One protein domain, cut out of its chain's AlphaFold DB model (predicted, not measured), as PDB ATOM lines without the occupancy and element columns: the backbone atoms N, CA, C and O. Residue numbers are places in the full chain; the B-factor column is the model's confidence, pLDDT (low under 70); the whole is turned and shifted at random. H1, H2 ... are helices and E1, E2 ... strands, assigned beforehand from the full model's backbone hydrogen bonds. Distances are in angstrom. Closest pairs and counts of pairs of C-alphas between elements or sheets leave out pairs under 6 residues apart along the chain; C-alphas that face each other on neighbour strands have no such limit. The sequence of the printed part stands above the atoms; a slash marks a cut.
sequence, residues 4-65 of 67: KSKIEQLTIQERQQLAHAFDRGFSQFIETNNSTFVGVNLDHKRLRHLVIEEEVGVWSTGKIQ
ATOM      1  N   LYS A   4       0.803 -39.271   3.348       82.56
ATOM      2  CA  LYS A   4       1.285 -39.698   2.024       82.56
ATOM      3  C   LYS A   4       2.465 -38.857   1.544       82.56
ATOM      4  O   LYS A   4       3.474 -39.416   1.133       82.56
ATOM      5  N   SER A   5       2.372 -37.533   1.679       83.81
ATOM      6  CA  SER A   5       3.440 -36.611   1.274       83.81
ATOM      7  C   SER A   5       4.741 -36.873   2.031       83.81
ATOM      8  O   SER A   5       5.824 -36.721   1.475       83.81
ATOM      9  N   LYS A   6       4.652 -37.279   3.303       84.88
ATOM     10  CA  LYS A   6       5.832 -37.606   4.111       84.88
ATOM     11  C   LYS A   6       6.420 -38.973   3.750       84.88
ATOM     12  O   LYS A   6       7.635 -39.105   3.704       84.88
ATOM     13  N   ILE A   7       5.588 -39.965   3.422       85.06
ATOM     14  CA  ILE A   7       6.050 -41.275   2.920       85.06
ATOM     15  C   ILE A   7       6.757 -41.139   1.557       85.06
ATOM     16  O   ILE A   7       7.724 -41.850   1.276       85.06
ATOM     17  N   GLU A   8       6.302 -40.222   0.701       86.88
ATOM     18  CA  GLU A   8       6.938 -39.940  -0.594       86.88
ATOM     19  C   GLU A   8       8.346 -39.348  -0.447       86.88
ATOM     20  O   GLU A   8       9.217 -39.641  -1.266       86.88
ATOM     21  N   GLN A   9       8.592 -38.584   0.624       87.88
ATOM     22  CA  GLN A   9       9.904 -38.003   0.937       87.88
ATOM     23  C   GLN A   9      10.923 -39.029   1.443       87.88
ATOM     24  O   GLN A   9      12.118 -38.739   1.453       87.88
ATOM     25  N   LEU A  10      10.471 -40.217   1.850       89.00
ATOM     26  CA  LEU A  10      11.355 -41.286   2.292       89.00
ATOM     27  C   LEU A  10      12.150 -41.868   1.122       89.00
ATOM     28  O   LEU A  10      11.680 -41.977  -0.017       89.00
ATOM     29  N   THR A  11      13.352 -42.329   1.422       92.81
ATOM     30  CA  THR A  11      14.127 -43.173   0.519       92.81
ATOM     31  C   THR A  11      13.448 -44.533   0.331       92.81
ATOM     32  O   THR A  11      12.578 -44.959   1.096       92.81
ATOM     33  N   ILE A  12      13.860 -45.267  -0.706       92.75
ATOM     34  CA  ILE A  12      13.354 -46.625  -0.955       92.75
ATOM     35  C   ILE A  12      13.649 -47.550   0.237       92.75
ATOM     36  O   ILE A  12      12.793 -48.349   0.608       92.75
ATOM     37  N   GLN A  13      14.823 -47.414   0.859       93.94
ATOM     38  CA  GLN A  13      15.237 -48.240   1.995       93.94
ATOM     39  C   GLN A  13      14.371 -47.982   3.233       93.94
ATOM     40  O   GLN A  13      13.892 -48.927   3.853       93.94
ATOM     41  N   GLU A  14      14.101 -46.720   3.561       94.31
ATOM     42  CA  GLU A  14      13.234 -46.344   4.688       94.31
ATOM     43  C   GLU A  14      11.798 -46.836   4.485       94.31
ATOM     44  O   GLU A  14      11.185 -47.382   5.405       94.31
ATOM     45  N   ARG A  15      11.274 -46.732   3.254       93.00
ATOM     46  CA  ARG A  15       9.967 -47.312   2.914       93.00
ATOM     47  C   ARG A  15       9.946 -48.825   3.097       93.00
ATOM     48  O   ARG A  15       8.976 -49.343   3.637       93.00
ATOM     49  N   GLN A  16      10.997 -49.529   2.678       94.50
ATOM     50  CA  GLN A  16      11.105 -50.978   2.870       94.50
ATOM     51  C   GLN A  16      11.178 -51.361   4.350       94.50
ATOM     52  O   GLN A  16      10.557 -52.341   4.752       94.50
ATOM     53  N   GLN A  17      11.881 -50.579   5.174       94.75
ATOM     54  CA  GLN A  17      11.933 -50.804   6.619       94.75
ATOM     55  C   GLN A  17      10.557 -50.648   7.270       94.75
ATOM     56  O   GLN A  17      10.144 -51.519   8.037       94.75
ATOM     57  N   LEU A  18       9.826 -49.578   6.939       94.25
ATOM     58  CA  LEU A  18       8.469 -49.365   7.448       94.25
ATOM     59  C   LEU A  18       7.489 -50.419   6.925       94.25
ATOM     60  O   LEU A  18       6.673 -50.909   7.697       94.25
ATOM     61  N   ALA A  19       7.594 -50.824   5.657       93.44
ATOM     62  CA  ALA A  19       6.775 -51.897   5.095       93.44
ATOM     63  C   ALA A  19       7.026 -53.235   5.808       93.44
ATOM     64  O   ALA A  19       6.083 -53.903   6.221       93.44
ATOM     65  N   HIS A  20       8.291 -53.590   6.049       95.56
ATOM     66  CA  HIS A  20       8.629 -54.795   6.802       95.56
ATOM     67  C   HIS A  20       8.091 -54.743   8.243       95.56
ATOM     68  O   HIS A  20       7.575 -55.739   8.747       95.56
ATOM     69  N   ALA A  21       8.184 -53.590   8.909       94.94
ATOM     70  CA  ALA A  21       7.635 -53.403  10.250       94.94
ATOM     71  C   ALA A  21       6.104 -53.483  10.286       94.94
ATOM     72  O   ALA A  21       5.537 -54.083  11.202       94.94
ATOM     73  N   PHE A  22       5.447 -52.932   9.265       93.88
ATOM     74  CA  PHE A  22       4.009 -53.039   9.051       93.88
ATOM     75  C   PHE A  22       3.587 -54.507   8.906       93.88
ATOM     76  O   PHE A  22       2.762 -54.971   9.692       93.88
ATOM     77  N   ASP A  23       4.218 -55.251   7.994       95.00
ATOM     78  CA  ASP A  23       3.897 -56.659   7.711       95.00
ATOM     79  C   ASP A  23       4.115 -57.571   8.924       95.00
ATOM     80  O   ASP A  23       3.402 -58.554   9.131       95.00
ATOM     81  N   ARG A  24       5.124 -57.258   9.741       95.50
ATOM     82  CA  ARG A  24       5.475 -58.031  10.939       95.50
ATOM     83  C   ARG A  24       4.759 -57.558  12.205       95.50
ATOM     84  O   ARG A  24       4.902 -58.208  13.238       95.50
ATOM     85  N   GLY A  25       4.019 -56.451  12.146       92.88
ATOM     86  CA  GLY A  25       3.256 -55.920  13.275       92.88
ATOM     87  C   GLY A  25       4.105 -55.371  14.426       92.88
ATOM     88  O   GLY A  25       3.646 -55.381  15.566       92.88
ATOM     89  N   PHE A  26       5.337 -54.915  14.169       92.94
ATOM     90  CA  PHE A  26       6.175 -54.289  15.201       92.94
ATOM     91  C   PHE A  26       6.307 -52.778  14.999       92.94
ATOM     92  O   PHE A  26       6.167 -52.263  13.890       92.94
ATOM     93  N   SER A  27       6.573 -52.074  16.101       93.75
ATOM     94  CA  SER A  27       6.747 -50.621  16.137       93.75
ATOM     95  C   SER A  27       8.049 -50.212  15.456       93.75
ATOM     96  O   SER A  27       9.119 -50.636  15.892       93.75
ATOM     97  N   GLN A  28       7.972 -49.332  14.461       94.62
ATOM     98  CA  GLN A  28       9.141 -48.740  13.802       94.62
ATOM     99  C   GLN A  28       8.818 -47.324  13.338       94.62
ATOM    100  O   GLN A  28       7.728 -47.075  12.829       94.62
ATOM    101  N   PHE A  29       9.773 -46.405  13.457       94.50
ATOM    102  CA  PHE A  29       9.673 -45.074  12.864       94.50
ATOM    103  C   PHE A  29      10.976 -44.679  12.179       94.50
ATOM    104  O   PHE A  29      12.045 -45.198  12.498       94.50
ATOM    105  N   ILE A  30      10.856 -43.748  11.243       93.88
ATOM    106  CA  ILE A  30      11.954 -43.075  10.568       93.88
ATOM    107  C   ILE A  30      11.842 -41.591  10.889       93.88
ATOM    108  O   ILE A  30      10.768 -41.002  10.735       93.88
ATOM    109  N   GLU A  31      12.940 -40.997  11.349       91.56
ATOM    110  CA  GLU A  31      13.056 -39.548  11.459       91.56
ATOM    111  C   GLU A  31      13.216 -38.955  10.059       91.56
ATOM    112  O   GLU A  31      14.108 -39.320   9.299       91.56
ATOM    113  N   THR A  32      12.329 -38.031   9.725       86.38
ATOM    114  CA  THR A  32      12.395 -37.209   8.524       86.38
ATOM    115  C   THR A  32      12.956 -35.833   8.871       86.38
ATOM    116  O   THR A  32      13.088 -35.452  10.037       86.38
ATOM    117  N   ASN A  33      13.264 -35.040   7.846       80.12
ATOM    118  CA  ASN A  33      13.796 -33.688   8.015       80.12
ATOM    119  C   ASN A  33      12.952 -32.838   8.988       80.12
ATOM    120  O   ASN A  33      11.734 -33.002   9.103       80.12
ATOM    121  N   ASN A  34      13.599 -31.887   9.668       82.19
ATOM    122  CA  ASN A  34      12.979 -30.972  10.639       82.19
ATOM    123  C   ASN A  34      12.429 -31.646  11.911       82.19
ATOM    124  O   ASN A  34      11.412 -31.195  12.442       82.19
ATOM    125  N   SER A  35      13.079 -32.709  12.405       87.88
ATOM    126  CA  SER A  35      12.661 -33.426  13.624       87.88
ATOM    127  C   SER A  35      11.209 -33.896  13.550       87.88
ATOM    128  O   SER A  35      10.441 -33.799  14.509       87.88
ATOM    129  N   THR A  36      10.815 -34.373  12.372       90.88
ATOM    130  CA  THR A  36       9.526 -35.027  12.159       90.88
ATOM    131  C   THR A  36       9.743 -36.522  12.001       90.88
ATOM    132  O   THR A  36      10.870 -36.965  11.829       90.88
ATOM    133  N   PHE A  37       8.689 -37.323  12.097       93.06
ATOM    134  CA  PHE A  37       8.808 -38.759  11.855       93.06
ATOM    135  C   PHE A  37       7.643 -39.300  11.042       93.06
ATOM    136  O   PHE A  37       6.552 -38.720  11.022       93.06
ATOM    137  N   VAL A  38       7.870 -40.460  10.435       94.25
ATOM    138  CA  VAL A  38       6.832 -41.351   9.917       94.25
ATOM    139  C   VAL A  38       7.073 -42.727  10.516       94.25
ATOM    140  O   VAL A  38       8.195 -43.225  10.487       94.25
ATOM    141  N   GLY A  39       6.040 -43.342  11.074       94.44
ATOM    142  CA  GLY A  39       6.163 -44.652  11.695       94.44
ATOM    143  C   GLY A  39       4.919 -45.505  11.561       94.44
ATOM    144  O   GLY A  39       3.868 -45.039  11.123       94.44
ATOM    145  N   VAL A  40       5.079 -46.770  11.928       95.38
ATOM    146  CA  VAL A  40       4.036 -47.789  11.922       95.38
ATOM    147  C   VAL A  40       3.981 -48.504  13.261       95.38
ATOM    148  O   VAL A  40       5.016 -48.707  13.900       95.38
ATOM    149  N   ASN A  41       2.775 -48.904  13.668       93.50
ATOM    150  CA  ASN A  41       2.504 -49.669  14.889       93.50
ATOM    151  C   ASN A  41       3.114 -49.025  16.152       93.50
ATOM    152  O   ASN A  41       3.624 -49.730  17.023       93.50
ATOM    153  N   LEU A  42       3.119 -47.689  16.237       91.69
ATOM    154  CA  LEU A  42       3.785 -46.975  17.325       91.69
ATOM    155  C   LEU A  42       3.011 -47.102  18.641       91.69
ATOM    156  O   LEU A  42       1.817 -46.822  18.714       91.69
ATOM    157  N   ASP A  43       3.721 -47.466  19.708       86.38
ATOM    158  CA  ASP A  43       3.176 -47.444  21.066       86.38
ATOM    159  C   ASP A  43       3.456 -46.086  21.725       86.38
ATOM    160  O   ASP A  43       4.550 -45.830  22.244       86.38
ATOM    161  N   HIS A  44       2.430 -45.232  21.745       74.31
ATOM    162  CA  HIS A  44       2.429 -43.913  22.389       74.31
ATOM    163  C   HIS A  44       2.917 -43.945  23.849       74.31
ATOM    164  O   HIS A  44       3.504 -42.976  24.330       74.31
ATOM    165  N   LYS A  45       2.716 -45.053  24.583       76.06
ATOM    166  CA  LYS A  45       3.139 -45.152  25.993       76.06
ATOM    167  C   LYS A  45       4.647 -45.330  26.137       76.06
ATOM    168  O   LYS A  45       5.222 -44.885  27.137       76.06
ATOM    169  N   ARG A  46       5.277 -45.991  25.162       79.69
ATOM    170  CA  ARG A  46       6.722 -46.260  25.134       79.69
ATOM    171  C   ARG A  46       7.497 -45.115  24.489       79.69
ATOM    172  O   ARG A  46       8.594 -44.798  24.938       79.69
ATOM    173  N   LEU A  47       6.917 -44.462  23.485       82.44
ATOM    174  CA  LEU A  47       7.576 -43.435  22.679       82.44
ATOM    175  C   LEU A  47       7.136 -42.019  23.080       82.44
ATOM    176  O   LEU A  47       6.622 -41.262  22.268       82.44
ATOM    177  N   ARG A  48       7.370 -41.635  24.344       82.75
ATOM    178  CA  ARG A  48       6.939 -40.328  24.898       82.75
ATOM    179  C   ARG A  48       7.575 -39.101  24.236       82.75
ATOM    180  O   ARG A  48       7.076 -37.997  24.398       82.75
ATOM    181  N   HIS A  49       8.685 -39.296  23.531       87.50
ATOM    182  CA  HIS A  49       9.369 -38.257  22.765       87.50
ATOM    183  C   HIS A  49       8.752 -38.059  21.370       87.50
ATOM    184  O   HIS A  49       9.145 -37.142  20.657       87.50
ATOM    185  N   LEU A  50       7.797 -38.902  20.961       90.00
ATOM    186  CA  LEU A  50       7.074 -38.759  19.704       90.00
ATOM    187  C   LEU A  50       5.714 -38.119  19.968       90.00
ATOM    188  O   LEU A  50       4.861 -38.673  20.655       90.00
ATOM    189  N   VAL A  51       5.502 -36.950  19.380       91.38
ATOM    190  CA  VAL A  51       4.205 -36.282  19.351       91.38
ATOM    191  C   VAL A  51       3.546 -36.639  18.032       91.38
ATOM    192  O   VAL A  51       3.958 -36.130  16.991       91.38
ATOM    193  N   ILE A  52       2.549 -37.522  18.068       90.38
ATOM    194  CA  ILE A  52       1.765 -37.901  16.887       90.38
ATOM    195  C   ILE A  52       0.808 -36.754  16.540       90.38
ATOM    196  O   ILE A  52      -0.009 -36.341  17.358       90.38
ATOM    197  N   GLU A  53       0.947 -36.221  15.327       90.81
ATOM    198  CA  GLU A  53       0.107 -35.147  14.781       90.81
ATOM    199  C   GLU A  53      -1.002 -35.700  13.873       90.81
ATOM    200  O   GLU A  53      -2.087 -35.129  13.813       90.81
ATOM    201  N   GLU A  54      -0.744 -36.805  13.169       91.06
ATOM    202  CA  GLU A  54      -1.701 -37.465  12.275       91.06
ATOM    203  C   GLU A  54      -1.526 -38.988  12.365       91.06
ATOM    204  O   GLU A  54      -0.401 -39.496  12.406       91.06
ATOM    205  N   GLU A  55      -2.646 -39.713  12.386       91.94
ATOM    206  CA  GLU A  55      -2.702 -41.174  12.446       91.94
ATOM    207  C   GLU A  55      -3.713 -41.699  11.419       91.94
ATOM    208  O   GLU A  55      -4.833 -41.193  11.314       91.94
ATOM    209  N   VAL A  56      -3.310 -42.703  10.639       90.19
ATOM    210  CA  VAL A  56      -4.141 -43.369   9.629       90.19
ATOM    211  C   VAL A  56      -3.929 -44.877   9.739       90.19
ATOM    212  O   VAL A  56      -2.945 -45.434   9.247       90.19
ATOM    213  N   GLY A  57      -4.872 -45.557  10.391       90.88
ATOM    214  CA  GLY A  57      -4.739 -46.980  10.698       90.88
ATOM    215  C   GLY A  57      -3.553 -47.212  11.631       90.88
ATOM    216  O   GLY A  57      -3.514 -46.668  12.722       90.88
ATOM    217  N   VAL A  58      -2.576 -48.004  11.191       92.50
ATOM    218  CA  VAL A  58      -1.345 -48.252  11.961       92.50
ATOM    219  C   VAL A  58      -0.212 -47.283  11.629       92.50
ATOM    220  O   VAL A  58       0.868 -47.414  12.193       92.50
ATOM    221  N   TRP A  59      -0.421 -46.357  10.693       93.19
ATOM    222  CA  TRP A  59       0.574 -45.363  10.310       93.19
ATOM    223  C   TRP A  59       0.396 -44.103  11.135       93.19
ATOM    224  O   TRP A  59      -0.723 -43.630  11.323       93.19
ATOM    225  N   SER A  60       1.506 -43.512  11.548       93.50
ATOM    226  CA  SER A  60       1.510 -42.273  12.310       93.50
ATOM    227  C   SER A  60       2.608 -41.349  11.808       93.50
ATOM    228  O   SER A  60       3.672 -41.782  11.361       93.50
ATOM    229  N   THR A  61       2.376 -40.051  11.921       93.19
ATOM    230  CA  THR A  61       3.401 -39.036  11.708       93.19
ATOM    231  C   THR A  61       3.279 -37.938  12.743       93.19
ATOM    232  O   THR A  61       2.207 -37.688  13.290       93.19
ATOM    233  N   GLY A  62       4.377 -37.236  12.982       92.06
ATOM    234  CA  GLY A  62       4.354 -36.028  13.778       92.06
ATOM    235  C   GLY A  62       5.750 -35.497  14.019       92.06
ATOM    236  O   GLY A  62       6.569 -35.494  13.095       92.06
ATOM    237  N   LYS A  63       6.004 -35.044  15.245       92.06
ATOM    238  CA  LYS A  63       7.250 -34.394  15.660       92.06
ATOM    239  C   LYS A  63       7.976 -35.197  16.725       92.06
ATOM    240  O   LYS A  63       7.355 -35.810  17.588       92.06
ATOM    241  N   ILE A  64       9.297 -35.140  16.681       90.81
ATOM    242  CA  ILE A  64      10.189 -35.689  17.692       90.81
ATOM    243  C   ILE A  64      10.541 -34.551  18.652       90.81
ATOM    244  O   ILE A  64      11.206 -33.588  18.270       90.81
ATOM    245  N   GLN A  65      10.086 -34.640  19.899       85.75
ATOM    246  CA  GLN A  65      10.569 -33.777  20.972       85.75
ATOM    247  C   GLN A  65      11.932 -34.292  21.428       85.75
ATOM    248  O   GLN A  65      12.046 -35.405  21.943       85.75
TER     249      GLN A  65
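What this domain is: This is residues 4 to 65 of the 67 residues of an uncharacterized protein of marine sediment metagenome (UniProt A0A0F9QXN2). A strongly twisted sheet of four strands forms a wall, and one helix, H2, packs on one face of it at the E1 and E2 end, making two layers. The short helix H1 comes before H2 and only grazes the sheet, while the E3 end of the wall lies beyond H2. The printed part has 62 residues with two named helices and then four named strands, in the order H1 H2 E1 E2 E3 E4; the sheet runs E1 E2 E4 E3, all antiparallel. The class is mixed, helices and strands, and the whole is compact and rounded, with a radius of gyration of the C-alphas of 10.5 A and spans of 26 by 25 by 16 A.

Where its parts are: H1 holds residues 4 to 8 and begins at C-alpha 4, (1.285, -39.698, 2.024); it is 6.2 A long. H2, residues 12 to 24, runs 18.3 A from C-alpha 12 at (13.354, -46.625, -0.955). E1, residues 28 to 32, is 13.1 A long, and E2, residues 36 to 40, is 13.9 A long. E3, residues 50 to 56, measures 15.8 A. E4, residues 59 to 64, measures 15.5 A and ends at C-alpha 64, (10.189, -35.689, 17.692).

How they stand to each other: E1 and E3 are the edge strands of the sheet. E1 and E2 form a hairpin, antiparallel at 157 degrees, with N 30 and O 38 within hydrogen-bond range at 2.8 A. E2 and E4 are antiparallel at 150 degrees, with N 39 and O 60 at 2.9 A. E4 and E3 form a second hairpin, antiparallel at 155 degrees, with N 53 and O 61 at 2.8 A. E1 and E3 are apart; E2 and E3 are only just apart, their closest C-alphas 8.0 A from each other. H2 is on the sheet at a height of 8.3 A, over E1 and only just over E2, on which 3 of its C-alphas fall. It runs along the strands, at 16 degrees to E1 on the local plane. Its closest C-alphas to E2 are those of Phe 22 and Val 40, 6.0 A. H1 only grazes the sheet with residues 4 to 7; its closest C-alphas to E2 are those of Lys 6 and Val 38, 7.0 A. H1 and H2 are close but not clearly touching, with Ile 7 and Arg 15 the closest C-alphas at 7.2 A. In H1 and H2 every O i to N i+4 pair is within hydrogen-bond range.

The domain as a whole: The two C-alphas farthest apart are those of Ile 12 and Lys 45, 28.9 A. The printed part has no cut. No link is long; that from E2 to E3, nine residues, is short and the others are tight. The mean pLDDT of the printed part is 90.2, and no printed residue is under 70.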